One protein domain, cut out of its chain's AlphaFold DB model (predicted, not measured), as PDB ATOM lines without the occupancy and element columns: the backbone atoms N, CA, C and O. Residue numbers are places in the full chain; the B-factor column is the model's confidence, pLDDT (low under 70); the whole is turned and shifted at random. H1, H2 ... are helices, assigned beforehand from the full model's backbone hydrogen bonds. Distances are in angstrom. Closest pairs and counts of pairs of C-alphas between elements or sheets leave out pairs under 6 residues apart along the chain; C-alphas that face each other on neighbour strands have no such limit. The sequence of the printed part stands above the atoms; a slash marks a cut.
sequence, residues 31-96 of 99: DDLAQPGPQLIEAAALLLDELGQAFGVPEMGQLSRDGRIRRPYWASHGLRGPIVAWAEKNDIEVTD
ATOM      1  N   ASP A  31     -38.069   8.120  63.523       71.94
ATOM      2  CA  ASP A  31     -38.636   9.111  62.604       71.94
ATOM      3  C   ASP A  31     -38.325   8.800  61.130       71.94
ATOM      4  O   ASP A  31     -39.187   8.990  60.273       71.94
ATOM      5  N   ASP A  32     -37.144   8.242  60.843       69.81
ATOM      6  CA  ASP A  32     -36.720   7.870  59.486       69.81
ATOM      7  C   ASP A  32     -37.479   6.625  58.971       69.81
ATOM      8  O   ASP A  32     -37.545   6.389  57.768       69.81
ATOM      9  N   LEU A  33     -38.094   5.842  59.871       79.38
ATOM     10  CA  LEU A  33     -39.003   4.732  59.534       79.38
ATOM     11  C   LEU A  33     -40.469   5.157  59.466       79.38
ATOM     12  O   LEU A  33     -41.296   4.449  58.891       79.38
ATOM     13  N   ALA A  34     -40.812   6.274  60.108       83.75
ATOM     14  CA  ALA A  34     -42.188   6.744  60.205       83.75
ATOM     15  C   ALA A  34     -42.692   7.355  58.890       83.75
ATOM     16  O   ALA A  34     -43.901   7.528  58.723       83.75
ATOM     17  N   GLN A  35     -41.784   7.681  57.967       86.06
ATOM     18  CA  GLN A  35     -42.099   8.222  56.653       86.06
ATOM     19  C   GLN A  35     -41.634   7.273  55.544       86.06
ATOM     20  O   GLN A  35     -40.557   6.686  55.640       86.06
ATOM     21  N   PRO A  36     -42.419   7.118  54.466       87.69
ATOM     22  CA  PRO A  36     -41.936   6.452  53.266       87.69
ATOM     23  C   PRO A  36     -40.732   7.202  52.671       87.69
ATOM     24  O   PRO A  36     -40.793   8.419  52.501       87.69
ATOM     25  N   GLY A  37     -39.666   6.478  52.327       90.12
ATOM     26  CA  GLY A  37     -38.471   7.049  51.705       90.12
ATOM     27  C   GLY A  37     -37.302   6.059  51.636       90.12
ATOM     28  O   GLY A  37     -37.456   4.904  52.053       90.12
ATOM     29  N   PRO A  38     -36.131   6.495  51.140       90.50
ATOM     30  CA  PRO A  38     -34.936   5.655  51.025       90.50
ATOM     31  C   PRO A  38     -34.527   4.987  52.342       90.50
ATOM     32  O   PRO A  38     -34.251   3.790  52.369       90.50
ATOM     33  N   GLN A  39     -34.600   5.716  53.459       88.81
ATOM     34  CA  GLN A  39     -34.194   5.222  54.780       88.81
ATOM     35  C   GLN A  39     -35.047   4.032  55.246       88.81
ATOM     36  O   GLN A  39     -34.540   3.110  55.888       88.81
ATOM     37  N   LEU A  40     -36.337   4.019  54.891       89.19
ATOM     38  CA  LEU A  40     -37.225   2.893  55.168       89.19
ATOM     39  C   LEU A  40     -36.790   1.643  54.395       89.19
ATOM     40  O   LEU A  40     -36.818   0.545  54.946       89.19
ATOM     41  N   ILE A  41     -36.392   1.796  53.130       92.44
ATOM     42  CA  ILE A  41     -35.988   0.666  52.287       92.44
ATOM     43  C   ILE A  41     -34.609   0.146  52.664       92.44
ATOM     44  O   ILE A  41     -34.430  -1.066  52.708       92.44
ATOM     45  N   GLU A  42     -33.669   1.021  53.006       89.38
ATOM     46  CA  GLU A  42     -32.372   0.625  53.558       89.38
ATOM     47  C   GLU A  42     -32.552  -0.201  54.839       89.38
ATOM     48  O   GLU A  42     -32.027  -1.308  54.954       89.38
ATOM     49  N   ALA A  43     -33.378   0.279  55.774       88.44
ATOM     50  CA  ALA A  43     -33.681  -0.463  56.992       88.44
ATOM     51  C   ALA A  43     -34.403  -1.791  56.704       88.44
ATOM     52  O   ALA A  43     -34.080  -2.819  57.301       88.44
ATOM     53  N   ALA A  44     -35.357  -1.799  55.769       90.19
ATOM     54  CA  ALA A  44     -36.052  -3.013  55.360       90.19
ATOM     55  C   ALA A  44     -35.117  -4.023  54.677       90.19
ATOM     56  O   ALA A  44     -35.275  -5.220  54.903       90.19
ATOM     57  N   ALA A  45     -34.139  -3.572  53.886       90.31
ATOM     58  CA  ALA A  45     -33.156  -4.430  53.229       90.31
ATOM     59  C   ALA A  45     -32.275  -5.158  54.250       90.31
ATOM     60  O   ALA A  45     -32.034  -6.354  54.112       90.31
ATOM     61  N   LEU A  46     -31.871  -4.464  55.318       86.69
ATOM     62  CA  LEU A  46     -31.117  -5.058  56.424       86.69
ATOM     63  C   LEU A  46     -31.943  -6.109  57.173       86.69
ATOM     64  O   LEU A  46     -31.475  -7.221  57.404       86.69
ATOM     65  N   LEU A  47     -33.199  -5.791  57.498       87.00
ATOM     66  CA  LEU A  47     -34.109  -6.748  58.136       87.00
ATOM     67  C   LEU A  47     -34.385  -7.963  57.244       87.00
ATOM     68  O   LEU A  47     -34.484  -9.084  57.738       87.00
ATOM     69  N   LEU A  48     -34.523  -7.744  55.938       89.44
ATOM     70  CA  LEU A  48     -34.777  -8.795  54.964       89.44
ATOM     71  C   LEU A  48     -33.563  -9.725  54.800       89.44
ATOM     72  O   LEU A  48     -33.756 -10.934  54.680       89.44
ATOM     73  N   ASP A  49     -32.341  -9.186  54.828       86.81
ATOM     74  CA  ASP A  49     -31.098  -9.970  54.818       86.81
ATOM     75  C   ASP A  49     -30.994 -10.863  56.062       86.81
ATOM     76  O   ASP A  49     -30.837 -12.078  55.944       86.81
ATOM     77  N   GLU A  50     -31.182 -10.295  57.256       85.00
ATOM     78  CA  GLU A  50     -31.169 -11.056  58.516       85.00
ATOM     79  C   GLU A  50     -32.268 -12.131  58.539       85.00
ATOM     80  O   GLU A  50     -32.036 -13.273  58.947       85.00
ATOM     81  N   LEU A  51     -33.466 -11.802  58.038       87.12
ATOM     82  CA  LEU A  51     -34.558 -12.762  57.913       87.12
ATOM     83  C   LEU A  51     -34.193 -13.903  56.959       87.12
ATOM     84  O   LEU A  51     -34.390 -15.064  57.304       87.12
ATOM     85  N   GLY A  52     -33.659 -13.596  55.775       87.50
ATOM     86  CA  GLY A  52     -33.220 -14.608  54.816       87.50
ATOM     87  C   GLY A  52     -32.207 -15.564  55.442       87.50
ATOM     88  O   GLY A  52     -32.381 -16.784  55.392       87.50
ATOM     89  N   GLN A  53     -31.211 -15.011  56.132       84.00
ATOM     90  CA  GLN A  53     -30.156 -15.776  56.788       84.00
ATOM     91  C   GLN A  53     -30.692 -16.705  57.881       84.00
ATOM     92  O   GLN A  53     -30.268 -17.861  57.950       84.00
ATOM     93  N   ALA A  54     -31.670 -16.258  58.675       85.94
ATOM     94  CA  ALA A  54     -32.325 -17.098  59.680       85.94
ATOM     95  C   ALA A  54     -32.980 -18.360  59.081       85.94
ATOM     96  O   ALA A  54     -33.122 -19.369  59.774       85.94
ATOM     97  N   PHE A  55     -33.334 -18.328  57.792       87.06
ATOM     98  CA  PHE A  55     -33.899 -19.457  57.047       87.06
ATOM     99  C   PHE A  55     -32.920 -20.092  56.043       87.06
ATOM    100  O   PHE A  55     -33.325 -20.927  55.235       87.06
ATOM    101  N   GLY A  56     -31.631 -19.739  56.096       86.50
ATOM    102  CA  GLY A  56     -30.599 -20.289  55.211       86.50
ATOM    103  C   GLY A  56     -30.640 -19.756  53.775       86.50
ATOM    104  O   GLY A  56     -30.033 -20.358  52.889       86.50
ATOM    105  N   VAL A  57     -31.337 -18.645  53.533       86.25
ATOM    106  CA  VAL A  57     -31.339 -17.934  52.250       86.25
ATOM    107  C   VAL A  57     -30.175 -16.931  52.243       86.25
ATOM    108  O   VAL A  57     -30.161 -16.040  53.091       86.25
ATOM    109  N   PRO A  58     -29.197 -17.047  51.321       83.94
ATOM    110  CA  PRO A  58     -28.019 -16.175  51.305       83.94
ATOM    111  C   PRO A  58     -28.333 -14.704  51.034       83.94
ATOM    112  O   PRO A  58     -27.689 -13.834  51.609       83.94
ATOM    113  N   GLU A  59     -29.297 -14.444  50.150       84.62
ATOM    114  CA  GLU A  59     -29.770 -13.107  49.809       84.62
ATOM    115  C   GLU A  59     -31.220 -13.203  49.323       84.62
ATOM    116  O   GLU A  59     -31.571 -14.057  48.505       84.62
ATOM    117  N   MET A  60     -32.078 -12.337  49.850       89.31
ATOM    118  CA  MET A  60     -33.473 -12.238  49.430       89.31
ATOM    119  C   MET A  60     -33.574 -11.254  48.263       89.31
ATOM    120  O   MET A  60     -33.121 -10.116  48.350       89.31
ATOM    121  N   GLY A  61     -34.181 -11.677  47.155       90.75
ATOM    122  CA  GLY A  61     -34.134 -10.920  45.904       90.75
ATOM    123  C   GLY A  61     -34.967  -9.637  45.868       90.75
ATOM    124  O   GLY A  61     -34.809  -8.857  44.945       90.75
ATOM    125  N   GLN A  62     -35.865  -9.383  46.819       93.50
ATOM    126  CA  GLN A  62     -36.846  -8.294  46.713       93.50
ATOM    127  C   GLN A  62     -36.242  -6.892  46.872       93.50
ATOM    128  O   GLN A  62     -36.746  -5.949  46.251       93.50
ATOM    129  N   LEU A  63     -35.189  -6.763  47.682       94.31
ATOM    130  CA  LEU A  63     -34.476  -5.515  47.958       94.31
ATOM    131  C   LEU A  63     -32.976  -5.723  47.727       94.31
ATOM    132  O   LEU A  63     -32.451  -6.794  48.022       94.31
ATOM    133  N   SER A  64     -32.286  -4.714  47.200       90.44
ATOM    134  CA  SER A  64     -30.823  -4.698  47.170       90.44
ATOM    135  C   SER A  64     -30.265  -4.233  48.515       90.44
ATOM    136  O   SER A  64     -30.921  -3.519  49.276       90.44
ATOM    137  N   ARG A  65     -29.013  -4.601  48.793       81.12
ATOM    138  CA  ARG A  65     -28.329  -4.245  50.046       81.12
ATOM    139  C   ARG A  65     -28.115  -2.739  50.229       81.12
ATOM    140  O   ARG A  65     -27.935  -2.284  51.351       81.12
ATOM    141  N   ASP A  66     -28.130  -1.983  49.138       82.06
ATOM    142  CA  ASP A  66     -28.000  -0.526  49.119       82.06
ATOM    143  C   ASP A  66     -29.342   0.211  48.994       82.06
ATOM    144  O   ASP A  66     -29.366   1.386  48.645       82.06
ATOM    145  N   GLY A  67     -30.457  -0.460  49.296       85.25
ATOM    146  CA  GLY A  67     -31.737   0.215  49.491       85.25
ATOM    147  C   GLY A  67     -32.552   0.450  48.217       85.25
ATOM    148  O   GLY A  67     -33.354   1.381  48.173       85.25
ATOM    149  N   ARG A  68     -32.403  -0.395  47.189       93.69
ATOM    150  CA  ARG A  68     -33.244  -0.358  45.979       93.69
ATOM    151  C   ARG A  68     -34.265  -1.479  45.965       93.69
ATOM    152  O   ARG A  68     -34.032  -2.580  46.464       93.69
ATOM    153  N   ILE A  69     -35.385  -1.239  45.295       95.06
ATOM    154  CA  ILE A  69     -36.374  -2.280  45.018       95.06
ATOM    155  C   ILE A  69     -35.991  -3.011  43.732       95.06
ATOM    156  O   ILE A  69     -35.924  -2.401  42.666       95.06
ATOM    157  N   ARG A  70     -35.820  -4.334  43.798       94.75
ATOM    158  CA  ARG A  70     -35.566  -5.168  42.615       94.75
ATOM    159  C   ARG A  70     -36.880  -5.662  42.026       94.75
ATOM    160  O   ARG A  70     -37.471  -6.650  42.468       94.75
ATOM    161  N   ARG A  71     -37.354  -4.968  40.992       93.62
ATOM    162  CA  ARG A  71     -38.637  -5.219  40.318       93.62
ATOM    163  C   ARG A  71     -38.870  -6.685  39.892       93.62
ATOM    164  O   ARG A  71     -40.020  -7.132  40.002       93.62
ATOM    165  N   PRO A  72     -37.864  -7.456  39.422       93.38
ATOM    166  CA  PRO A  72     -38.083  -8.819  38.940       93.38
ATOM    167  C   PRO A  72     -38.641  -9.776  40.001       93.38
ATOM    168  O   PRO A  72     -39.458 -10.631  39.658       93.38
ATOM    169  N   TYR A  73     -38.281  -9.590  41.276       91.94
ATOM    170  CA  TYR A  73     -38.651 -10.487  42.381       91.94
ATOM    171  C   TYR A  73     -40.015 -10.189  43.008       91.94
ATOM    172  O   TYR A  73     -40.474 -10.923  43.884       91.94
ATOM    173  N   TRP A  74     -40.695  -9.143  42.545       92.06
ATOM    174  CA  TRP A  74     -42.069  -8.856  42.932       92.06
ATOM    175  C   TRP A  74     -43.047  -9.482  41.945       92.06
ATOM    176  O   TRP A  74     -42.860  -9.403  40.723       92.06
ATOM    177  N   ALA A  75     -44.108 -10.084  42.494       85.62
ATOM    178  CA  ALA A  75     -45.131 -10.782  41.728       85.62
ATOM    179  C   ALA A  75     -45.655  -9.901  40.583       85.62
ATOM    180  O   ALA A  75     -46.156  -8.790  40.795       85.62
ATOM    181  N   SER A  76     -45.531 -10.418  39.359       77.88
ATOM    182  CA  SER A  76     -45.939  -9.728  38.134       77.88
ATOM    183  C   SER A  76     -47.440  -9.431  38.119       77.88
ATOM    184  O   SER A  76     -47.856  -8.389  37.614       77.88
ATOM    185  N   HIS A  77     -48.249 -10.304  38.721       81.56
ATOM    186  CA  HIS A  77     -49.674 -10.077  38.912       81.56
ATOM    187  C   HIS A  77     -49.946  -9.324  40.217       81.56
ATOM    188  O   HIS A  77     -49.811  -9.858  41.313       81.56
ATOM    189  N   GLY A  78     -50.358  -8.064  40.076       81.00
ATOM    190  CA  GLY A  78     -50.979  -7.273  41.138       81.00
ATOM    191  C   GLY A  78     -50.032  -6.425  41.984       81.00
ATOM    192  O   GLY A  78     -50.437  -5.340  42.377       81.00
ATOM    193  N   LEU A  79     -48.787  -6.850  42.232       84.38
ATOM    194  CA  LEU A  79     -47.890  -6.133  43.158       84.38
ATOM    195  C   LEU A  79     -46.825  -5.288  42.462       84.38
ATOM    196  O   LEU A  79     -46.520  -4.195  42.935       84.38
ATOM    197  N   ARG A  80     -46.295  -5.742  41.321       89.38
ATOM    198  CA  ARG A  80     -45.210  -5.040  40.620       89.38
ATOM    199  C   ARG A  80     -45.564  -3.592  40.263       89.38
ATOM    200  O   ARG A  80     -44.793  -2.694  40.566       89.38
ATOM    201  N   GLY A  81     -46.724  -3.362  39.645       91.69
ATOM    202  CA  GLY A  81     -47.166  -2.015  39.256       91.69
ATOM    203  C   GLY A  81     -47.332  -1.070  40.453       91.69
ATOM    204  O   GLY A  81     -46.692  -0.021  40.478       91.69
ATOM    205  N   PRO A  82     -48.126  -1.445  41.474       94.00
ATOM    206  CA  PRO A  82     -48.298  -0.625  42.672       94.00
ATOM    207  C   PRO A  82     -47.004  -0.337  43.434       94.00
ATOM    208  O   PRO A  82     -46.845   0.770  43.937       94.00
ATOM    209  N   ILE A  83     -46.071  -1.291  43.498       93.38
ATOM    210  CA  ILE A  83     -44.782  -1.096  44.177       93.38
ATOM    211  C   ILE A  83     -43.905  -0.093  43.445       93.38
ATOM    212  O   ILE A  83     -43.322   0.769  44.091       93.38
ATOM    213  N   VAL A  84     -43.839  -0.168  42.115       94.00
ATOM    214  CA  VAL A  84     -43.086   0.808  41.318       94.00
ATOM    215  C   VAL A  84     -43.690   2.202  41.481       94.00
ATOM    216  O   VAL A  84     -42.968   3.138  41.800       94.00
ATOM    217  N   ALA A  85     -45.016   2.327  41.376       95.12
ATOM    218  CA  ALA A  85     -45.697   3.610  41.556       95.12
ATOM    219  C   ALA A  85     -45.525   4.181  42.977       95.12
ATOM    220  O   ALA A  85     -45.393   5.390  43.164       95.12
ATOM    221  N   TRP A  86     -45.527   3.320  43.997       95.06
ATOM    222  CA  TRP A  86     -45.245   3.723  45.372       95.06
ATOM    223  C   TRP A  86     -43.785   4.157  45.545       95.06
ATOM    224  O   TRP A  86     -43.539   5.156  46.214       95.06
ATOM    225  N   ALA A  87     -42.833   3.457  44.929       95.12
ATOM    226  CA  ALA A  87     -41.419   3.802  45.000       95.12
ATOM    227  C   ALA A  87     -41.144   5.170  44.361       95.12
ATOM    228  O   ALA A  87     -40.569   6.043  45.005       95.12
ATOM    229  N   GLU A  88     -41.675   5.398  43.158       94.81
ATOM    230  CA  GLU A  88     -41.587   6.680  42.446       94.81
ATOM    231  C   GLU A  88     -42.159   7.839  43.271       94.81
ATOM    232  O   GLU A  88     -41.564   8.911  43.348       94.81
ATOM    233  N   LYS A  89     -43.300   7.626  43.940       97.00
ATOM    234  CA  LYS A  89     -43.936   8.651  44.779       97.00
ATOM    235  C   LYS A  89     -43.076   9.076  45.977       97.00
ATOM    236  O   LYS A  89     -43.250  10.191  46.463       97.00
ATOM    237  N   ASN A  90     -42.212   8.195  46.473       94.75
ATOM    238  CA  ASN A  90     -41.449   8.404  47.705       94.75
ATOM    239  C   ASN A  90     -39.934   8.497  47.460       94.75
ATOM    240  O   ASN A  90     -39.167   8.319  48.400       94.75
ATOM    241  N   ASP A  91     -39.520   8.775  46.217       94.25
ATOM    242  CA  ASP A  91     -38.112   8.939  45.822       94.25
ATOM    243  C   ASP A  91     -37.242   7.703  46.121       94.25
ATOM    244  O   ASP A  91     -36.089   7.793  46.532       94.25
ATOM    245  N   ILE A  92     -37.826   6.513  45.946       95.19
ATOM    246  CA  ILE A  92     -37.155   5.229  46.150       95.19
ATOM    247  C   ILE A  92     -36.737   4.663  44.797       95.19
ATOM    248  O   ILE A  92     -37.551   4.508  43.884       95.19
ATOM    249  N   GLU A  93     -35.467   4.285  44.690       95.81
ATOM    250  CA  GLU A  93     -34.916   3.738  43.459       95.81
ATOM    251  C   GLU A  93     -35.423   2.310  43.186       95.81
ATOM    252  O   GLU A  93     -35.464   1.438  44.062       95.81
ATOM    253  N   VAL A  94     -35.786   2.061  41.927       96.12
ATOM    254  CA  VAL A  94     -36.199   0.748  41.424       96.12
ATOM    255  C   VAL A  94     -35.199   0.281  40.378       96.12
ATOM    256  O   VAL A  94     -34.894   1.006  39.435       96.12
ATOM    257  N   THR A  95     -34.756  -0.964  40.499       94.94
ATOM    258  CA  THR A  95     -33.828  -1.606  39.567       94.94
ATOM    259  C   THR A  95     -34.414  -2.897  38.996       94.94
ATOM    260  O   THR A  95     -35.270  -3.544  39.607       94.94
ATOM    261  N   ASP A  96     -33.939  -3.276  37.810       94.56
ATOM    262  CA  ASP A  96     -34.199  -4.578  37.189       94.56
ATOM    263  C   ASP A  96     -33.041  -5.578  37.422       94.56
ATOM    264  O   ASP A  96     -32.998  -6.632  36.792       94.56
TER     265      ASP A  96
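This is residues 31 to 96 of the 99 residues of an uncharacterized protein of Micromonospora kangleipakensis (UniProt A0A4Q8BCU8). A long helix, H2, makes one side of a flat model, and the unnamed residues 55 to 67 fold back beside it toward its first residues; from there the chain goes on to a shorter helix, H3, across from H2, with unnamed chain between and beside the two. The short H1 makes a corner at the first residues of H2, and the last residues come back from H3 to pair briefly with the link, residues 94 to 95 beside 69 to 70. The printed part has 66 residues with three named helices, H1, H2 and H3 in that order, and no named strand; the class is all helix, though only 31 of the 66 residues are in named elements. The whole is compact, with a radius of gyration of the C-alphas of 11.9 A, and its C-alphas span 33 by 32 by 16 A.

Find C-alpha 31 at (-38.636, 9.111, 62.604), where H1 begins; it holds residues 31 to 34. Look next at C-alpha 38 at (-34.936, 5.655, 51.025), where H2 begins; it holds residues 38 to 54 and runs 24.5 A from first to last C-alpha, mainly toward lower y. Residues 55 to 79 then hold no named element. H3 holds residues 80 to 89 and runs 14.4 A, mainly toward higher y, to C-alpha 89 at (-43.936, 8.651, 44.779).

Begin at H1, which touches H2 only at the corner by their link, with 5 pairs of C-alphas within 8 A; the closest C-alphas, those of Leu 33 and Leu 40, are 5.1 A apart. Of H2, residues 39 to 43 alone touch H1. Go on to H3 and you will find that it touches no helix: H2 and H3 are apart, and so are H1 and H3. Look then at residues 69 to 70, which pair with residues 94 to 95 as strands do, parallel, in stretches too short to be named. In H2 and H3 every O i to N i+4 pair is within hydrogen-bond range, while H1, with 4 residues, is too short for such a pair and has its one O i to N i+3 pair within range.

The two C-alphas farthest apart are those of Gly 56 and Lys 89, at 33.5 A, and the outline is flat. From C-alpha 31 to C-alpha 96 it is 29.2 A. The printed part has no cut. The link from H1 to H2, 3 residues, is tight, and the link from H2 to H3, 25 residues, is long. The mean pLDDT of the printed part is 89.0; residue 32 is under 70, and H1 has a mean of 76.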